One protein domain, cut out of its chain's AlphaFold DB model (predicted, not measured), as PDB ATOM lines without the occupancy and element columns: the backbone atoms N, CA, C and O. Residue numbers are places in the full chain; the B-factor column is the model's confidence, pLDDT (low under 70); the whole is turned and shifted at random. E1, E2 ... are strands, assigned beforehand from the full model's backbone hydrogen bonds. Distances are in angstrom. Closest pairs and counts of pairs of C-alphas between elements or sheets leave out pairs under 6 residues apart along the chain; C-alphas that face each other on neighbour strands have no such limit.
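AT A GLANCE: This is residues 128 to 179 of the 191 residues of the protein "Cupin domain-containing protein" of Massilia sp. PDC64 (UniProt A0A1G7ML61). Little of this domain is regular: a small, strongly twisted sheet of three antiparallel strands forms one side, and two long loops, residues 134 to 150 and 155 to 173, make up the other. The printed part has 52 residues, 15 of them in E1, E2 and E3 along the chain, with sheet order E2, E1, E3; it is all strand, with no named helix. It is compact, with a radius of gyration of the C-alphas of 10.5 A, and elongated, spanning 31 by 19 by 16 A.

HOW THE PARTS SIT: Inner strand E1, residues 128 to 133, is antiparallel to edge strand E3, residues 174 to 178, at 162 degrees; N 130 and O 177 are 2.8 A apart, within hydrogen-bond range. E1 and edge strand E2, residues 151 to 154, form a hairpin, antiparallel at 131 degrees; N 129 and O 152 are within range at 2.9 A. E2 and E3 are apart.

IN THESE COORDINATES: E1 measures 17.2 A from C-alpha 128 at (189.884, 227.729, 244.084), E2 10.3 A, and E3 13.5 A to C-alpha 178 at (185.805, 231.226, 241.067).

THE WHOLE: The C-alphas farthest apart, of Ala 156 and Lys 168, are 31.1 A apart. Both links are long. The printed part has no cut, and no printed residue is under pLDDT 70.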
ATOM      1  N   HIS A 128     190.911 228.394 243.310       88.94
ATOM      2  CA  HIS A 128     189.884 227.729 244.084       88.94
ATOM      3  C   HIS A 128     188.526 227.959 243.435       88.94
ATOM      4  O   HIS A 128     188.143 229.085 243.092       88.94
ATOM      5  N   ILE A 129     187.779 226.870 243.299       91.62
ATOM      6  CA  ILE A 129     186.427 226.880 242.763       91.62
ATOM      7  C   ILE A 129     185.437 226.316 243.774       91.62
ATOM      8  O   ILE A 129     185.765 225.448 244.585       91.62
ATOM      9  N   LYS A 130     184.199 226.798 243.681       95.88
ATOM     10  CA  LYS A 130     183.033 226.230 244.352       95.88
ATOM     11  C   LYS A 130     181.987 225.857 243.315       95.88
ATOM     12  O   LYS A 130     181.504 226.716 242.582       95.88
ATOM     13  N   VAL A 131     181.628 224.585 243.271       94.75
ATOM     14  CA  VAL A 131     180.633 224.020 242.366       94.75
ATOM     15  C   VAL A 131     179.335 223.773 243.122       94.75
ATOM     16  O   VAL A 131     179.355 223.275 244.247       94.75
ATOM     17  N   THR A 132     178.197 224.092 242.507       96.62
ATOM     18  CA  THR A 132     176.877 223.723 243.040       96.62
ATOM     19  C   THR A 132     175.968 223.136 241.964       96.62
ATOM     20  O   THR A 132     176.064 223.477 240.782       96.62
ATOM     21  N   LEU A 133     175.057 222.264 242.398       93.44
ATOM     22  CA  LEU A 133     173.947 221.733 241.614       93.44
ATOM     23  C   LEU A 133     172.631 222.226 242.216       93.44
ATOM     24  O   LEU A 133     172.314 221.941 243.367       93.44
ATOM     25  N   ASP A 134     171.866 222.997 241.444       94.56
ATOM     26  CA  ASP A 134     170.663 223.713 241.890       94.56
ATOM     27  C   ASP A 134     170.891 224.587 243.141       94.56
ATOM     28  O   ASP A 134     169.981 224.820 243.931       94.56
ATOM     29  N   GLY A 135     172.109 225.106 243.316       96.00
ATOM     30  CA  GLY A 135     172.495 225.898 244.489       96.00
ATOM     31  C   GLY A 135     172.842 225.080 245.738       96.00
ATOM     32  O   GLY A 135     173.073 225.677 246.785       96.00
ATOM     33  N   GLN A 136     172.895 223.748 245.646       96.75
ATOM     34  CA  GLN A 136     173.332 222.857 246.725       96.75
ATOM     35  C   GLN A 136     174.688 222.210 246.405       96.75
ATOM     36  O   GLN A 136     175.061 222.134 245.229       96.75
ATOM     37  N   PRO A 137     175.428 221.727 247.418       96.88
ATOM     38  CA  PRO A 137     176.619 220.918 247.192       96.88
ATOM     39  C   PRO A 137     176.339 219.699 246.294       96.88
ATOM     40  O   PRO A 137     175.246 219.127 246.380       96.88
ATOM     41  N   PRO A 138     177.295 219.273 245.446       95.19
ATOM     42  CA  PRO A 138     177.109 218.125 244.557       95.19
ATOM     43  C   PRO A 138     176.859 216.798 245.287       95.19
ATOM     44  O   PRO A 138     176.190 215.921 244.739       95.19
ATOM     45  N   GLY A 139     177.358 216.635 246.516       95.00
ATOM     46  CA  GLY A 139     177.223 215.389 247.269       95.00
ATOM     47  C   GLY A 139     177.781 214.215 246.466       95.00
ATOM     48  O   GLY A 139     178.828 214.341 245.849       95.00
ATOM     49  N   ALA A 140     177.055 213.096 246.411       93.88
ATOM     50  CA  ALA A 140     177.456 211.901 245.661       93.88
ATOM     51  C   ALA A 140     177.597 212.103 244.136       93.88
ATOM     52  O   ALA A 140     178.175 211.247 243.471       93.88
ATOM     53  N   ASP A 141     177.092 213.211 243.584       92.81
ATOM     54  CA  ASP A 141     177.235 213.553 242.163       92.81
ATOM     55  C   ASP A 141     178.540 214.323 241.870       92.81
ATOM     56  O   ASP A 141     178.727 214.842 240.762       92.81
ATOM     57  N   HIS A 142     179.442 214.448 242.849       93.44
ATOM     58  CA  HIS A 142     180.741 215.078 242.650       93.44
ATOM     59  C   HIS A 142     181.597 214.292 241.640       93.44
ATOM     60  O   HIS A 142     181.587 213.061 241.582       93.44
ATOM     61  N   GLY A 143     182.324 215.017 240.794       91.06
ATOM     62  CA  GLY A 143     183.318 214.434 239.904       91.06
ATOM     63  C   GLY A 143     184.640 214.157 240.626       91.06
ATOM     64  O   GLY A 143     184.756 214.311 241.839       91.06
ATOM     65  N   THR A 144     185.662 213.737 239.882       92.31
ATOM     66  CA  THR A 144     186.970 213.382 240.461       92.31
ATOM     67  C   THR A 144     187.789 214.592 240.902       92.31
ATOM     68  O   THR A 144     188.745 214.427 241.650       92.31
ATOM     69  N   ASP A 145     187.433 215.789 240.435       92.50
ATOM     70  CA  ASP A 145     188.228 217.004 240.629       92.50
ATOM     71  C   ASP A 145     187.660 217.976 241.677       92.50
ATOM     72  O   ASP A 145     188.214 219.058 241.881       92.50
ATOM     73  N   ILE A 146     186.564 217.605 242.342       94.81
ATOM     74  CA  ILE A 146     185.993 218.351 243.468       94.81
ATOM     75  C   ILE A 146     185.577 217.393 244.587       94.81
ATOM     76  O   ILE A 146     185.301 216.218 244.341       94.81
ATOM     77  N   ASP A 147     185.500 217.904 245.811       96.69
ATOM     78  CA  ASP A 147     184.924 217.172 246.939       96.69
ATOM     79  C   ASP A 147     183.377 217.165 246.915       96.69
ATOM     80  O   ASP A 147     182.732 217.832 246.100       96.69
ATOM     81  N   ALA A 148     182.766 216.405 247.830       96.75
ATOM     82  CA  ALA A 148     181.308 216.304 247.957       96.75
ATOM     83  C   ALA A 148     180.634 217.642 248.321       96.75
ATOM     84  O   ALA A 148     179.466 217.861 247.988       96.75
ATOM     85  N   ASP A 149     181.368 218.554 248.962       97.88
ATOM     86  CA  ASP A 149     180.894 219.902 249.262       97.88
ATOM     87  C   ASP A 149     180.988 220.830 248.037       97.88
ATOM     88  O   ASP A 149     180.439 221.934 248.043       97.88
ATOM     89  N   GLY A 150     181.663 220.396 246.975       96.06
ATOM     90  CA  GLY A 150     181.843 221.104 245.719       96.06
ATOM     91  C   GLY A 150     183.091 221.983 245.659       96.06
ATOM     92  O   GLY A 150     183.167 222.845 244.786       96.06
ATOM     93  N   ASN A 151     184.041 221.841 246.582       97.50
ATOM     94  CA  ASN A 151     185.298 222.588 246.539       97.50
ATOM     95  C   ASN A 151     186.305 221.883 245.621       97.50
ATOM     96  O   ASN A 151     186.439 220.662 245.660       97.50
ATOM     97  N   GLY A 152     187.045 222.658 244.829       92.69
ATOM     98  CA  GLY A 152     188.133 222.150 243.994       92.69
ATOM     99  C   GLY A 152     189.222 223.187 243.763       92.69
ATOM    100  O   GLY A 152     189.051 224.366 244.088       92.69
ATOM    101  N   VAL A 153     190.335 222.744 243.180       88.25
ATOM    102  CA  VAL A 153     191.461 223.607 242.810       88.25
ATOM    103  C   VAL A 153     191.841 223.343 241.360       88.25
ATOM    104  O   VAL A 153     192.135 222.212 240.977       88.25
ATOM    105  N   VAL A 154     191.846 224.401 240.555       80.88
ATOM    106  CA  VAL A 154     192.330 224.385 239.175       80.88
ATOM    107  C   VAL A 154     193.805 224.770 239.193       80.88
ATOM    108  O   VAL A 154     194.161 225.854 239.652       80.88
ATOM    109  N   THR A 155     194.662 223.869 238.722       76.00
ATOM    110  CA  THR A 155     196.127 224.003 238.803       76.00
ATOM    111  C   THR A 155     196.837 223.865 237.462       76.00
ATOM    112  O   THR A 155     198.055 223.940 237.420       76.00
ATOM    113  N   ALA A 156     196.113 223.583 236.383       72.00
ATOM    114  CA  ALA A 156     196.665 223.326 235.053       72.00
ATOM    115  C   ALA A 156     195.582 223.457 233.977       72.00
ATOM    116  O   ALA A 156     194.396 223.276 234.279       72.00
ATOM    117  N   THR A 157     195.985 223.668 232.724       70.88
ATOM    118  CA  THR A 157     195.109 223.602 231.551       70.88
ATOM    119  C   THR A 157     194.866 222.138 231.174       70.88
ATOM    120  O   THR A 157     195.641 221.494 230.464       70.88
ATOM    121  N   ARG A 158     193.767 221.576 231.679       74.69
ATOM    122  CA  ARG A 158     193.282 220.227 231.345       74.69
ATOM    123  C   ARG A 158     191.762 220.162 231.464       74.69
ATOM    124  O   ARG A 158     191.138 221.088 231.976       74.69
ATOM    125  N   LEU A 159     191.172 219.043 231.052       75.00
ATOM    126  CA  LEU A 159     189.771 218.761 231.350       75.00
ATOM    127  C   LEU A 159     189.617 218.415 232.841       75.00
ATOM    128  O   LEU A 159     190.321 217.538 233.350       75.00
ATOM    129  N   TYR A 160     188.701 219.108 233.524       81.00
ATOM    130  CA  TYR A 160     188.308 218.810 234.902       81.00
ATOM    131  C   TYR A 160     186.922 218.171 234.912       81.00
ATOM    132  O   TYR A 160     185.958 218.729 234.384       81.00
ATOM    133  N   GLN A 161     186.808 217.013 235.546       87.69
ATOM    134  CA  GLN A 161     185.549 216.336 235.793       87.69
ATOM    135  C   GLN A 161     184.976 216.833 237.121       87.69
ATOM    136  O   GLN A 161     185.284 216.311 238.194       87.69
ATOM    137  N   LEU A 162     184.136 217.866 237.031       90.69
ATOM    138  CA  LEU A 162     183.556 218.543 238.193       90.69
ATOM    139  C   LEU A 162     182.284 217.852 238.696       90.69
ATOM    140  O   LEU A 162     182.116 217.672 239.890       90.69
ATOM    141  N   VAL A 163     181.387 217.421 237.813       90.88
ATOM    142  CA  VAL A 163     180.151 216.722 238.202       90.88
ATOM    143  C   VAL A 163     180.030 215.437 237.410       90.88
ATOM    144  O   VAL A 163     180.297 215.409 236.212       90.88
ATOM    145  N   ARG A 164     179.591 214.378 238.087       90.69
ATOM    146  CA  ARG A 164     179.206 213.112 237.477       90.69
ATOM    147  C   ARG A 164     177.944 212.608 238.161       90.69
ATOM    148  O   ARG A 164     178.015 212.013 239.229       90.69
ATOM    149  N   GLN A 165     176.790 212.848 237.538       86.75
ATOM    150  CA  GLN A 165     175.517 212.418 238.111       86.75
ATOM    151  C   GLN A 165     175.467 210.901 238.268       86.75
ATOM    152  O   GLN A 165     175.720 210.146 237.327       86.75
ATOM    153  N   SER A 166     175.104 210.471 239.468       76.75
ATOM    154  CA  SER A 166     174.825 209.083 239.784       76.75
ATOM    155  C   SER A 166     173.367 208.746 239.434       76.75
ATOM    156  O   SER A 166     172.434 209.502 239.700       76.75
ATOM    157  N   GLY A 167     173.144 207.598 238.788       77.94
ATOM    158  CA  GLY A 167     171.801 207.148 238.411       77.94
ATOM    159  C   GLY A 167     171.211 207.882 237.198       77.94
ATOM    160  O   GLY A 167     171.868 208.042 236.171       77.94
ATOM    161  N   LYS A 168     169.924 208.251 237.267       82.50
ATOM    162  CA  LYS A 168     169.213 208.847 236.126       82.50
ATOM    163  C   LYS A 168     169.657 210.295 235.912       82.50
ATOM    164  O   LYS A 168     169.280 211.176 236.685       82.50
ATOM    165  N   VAL A 169     170.380 210.527 234.820       85.00
ATOM    166  CA  VAL A 169     170.793 211.865 234.381       85.00
ATOM    167  C   VAL A 169     169.562 212.734 234.123       85.00
ATOM    168  O   VAL A 169     168.603 212.314 233.469       85.00
ATOM    169  N   ARG A 170     169.575 213.952 234.664       87.19
ATOM    170  CA  ARG A 170     168.506 214.943 234.489       87.19
ATOM    171  C   ARG A 170     169.091 216.341 234.385       87.19
ATOM    172  O   ARG A 170     170.135 216.621 234.968       87.19
ATOM    173  N   ALA A 171     168.369 217.242 233.725       88.75
ATOM    174  CA  ALA A 171     168.734 218.652 233.695       88.75
ATOM    175  C   ALA A 171     168.800 219.232 235.123       88.75
ATOM    176  O   ALA A 171     167.903 219.005 235.943       88.75
ATOM    177  N   ARG A 172     169.879 219.965 235.412       88.31
ATOM    178  CA  ARG A 172     170.126 220.698 236.663       88.31
ATOM    179  C   ARG A 172     170.759 222.037 236.321       88.31
ATOM    180  O   ARG A 172     171.424 222.158 235.292       88.31
ATOM    181  N   ARG A 173     170.645 223.009 237.220       90.56
ATOM    182  CA  ARG A 173     171.490 224.200 237.166       90.56
ATOM    183  C   ARG A 173     172.860 223.856 237.741       90.56
ATOM    184  O   ARG A 173     172.975 223.609 238.937       90.56
ATOM    185  N   PHE A 174     173.877 223.862 236.893       89.56
ATOM    186  CA  PHE A 174     175.274 223.743 237.285       89.56
ATOM    187  C   PHE A 174     175.888 225.141 237.394       89.56
ATOM    188  O   PHE A 174     175.793 225.927 236.454       89.56
ATOM    189  N   GLU A 175     176.486 225.458 238.539       92.00
ATOM    190  CA  GLU A 175     177.195 226.721 238.761       92.00
ATOM    191  C   GLU A 175     178.625 226.433 239.214       92.00
ATOM    192  O   GLU A 175     178.835 225.619 240.114       92.00
ATOM    193  N   VAL A 176     179.590 227.141 238.623       90.56
ATOM    194  CA  VAL A 176     180.987 227.179 239.070       90.56
ATOM    195  C   VAL A 176     181.309 228.606 239.471       90.56
ATOM    196  O   VAL A 176     181.175 229.532 238.673       90.56
ATOM    197  N   ARG A 177     181.743 228.783 240.715       90.50
ATOM    198  CA  ARG A 177     182.200 230.060 241.249       90.50
ATOM    199  C   ARG A 177     183.701 230.025 241.439       90.50
ATOM    200  O   ARG A 177     184.210 229.163 242.145       90.50
ATOM    201  N   PHE A 178     184.383 230.997 240.858       87.69
ATOM    202  CA  PHE A 178     185.805 231.226 241.067       87.69
ATOM    203  C   PHE A 178     186.005 232.094 242.306       87.69
ATOM    204  O   PHE A 178     185.412 233.168 242.411       87.69
ATOM    205  N   LEU A 179     186.774 231.593 243.270       86.56
ATOM    206  CA  LEU A 179     186.980 232.255 244.559       86.56
ATOM    207  C   LEU A 179     188.190 233.196 244.532       86.56
ATOM    208  O   LEU A 179     188.203 234.188 245.261       86.56
TER     209      LEU A 179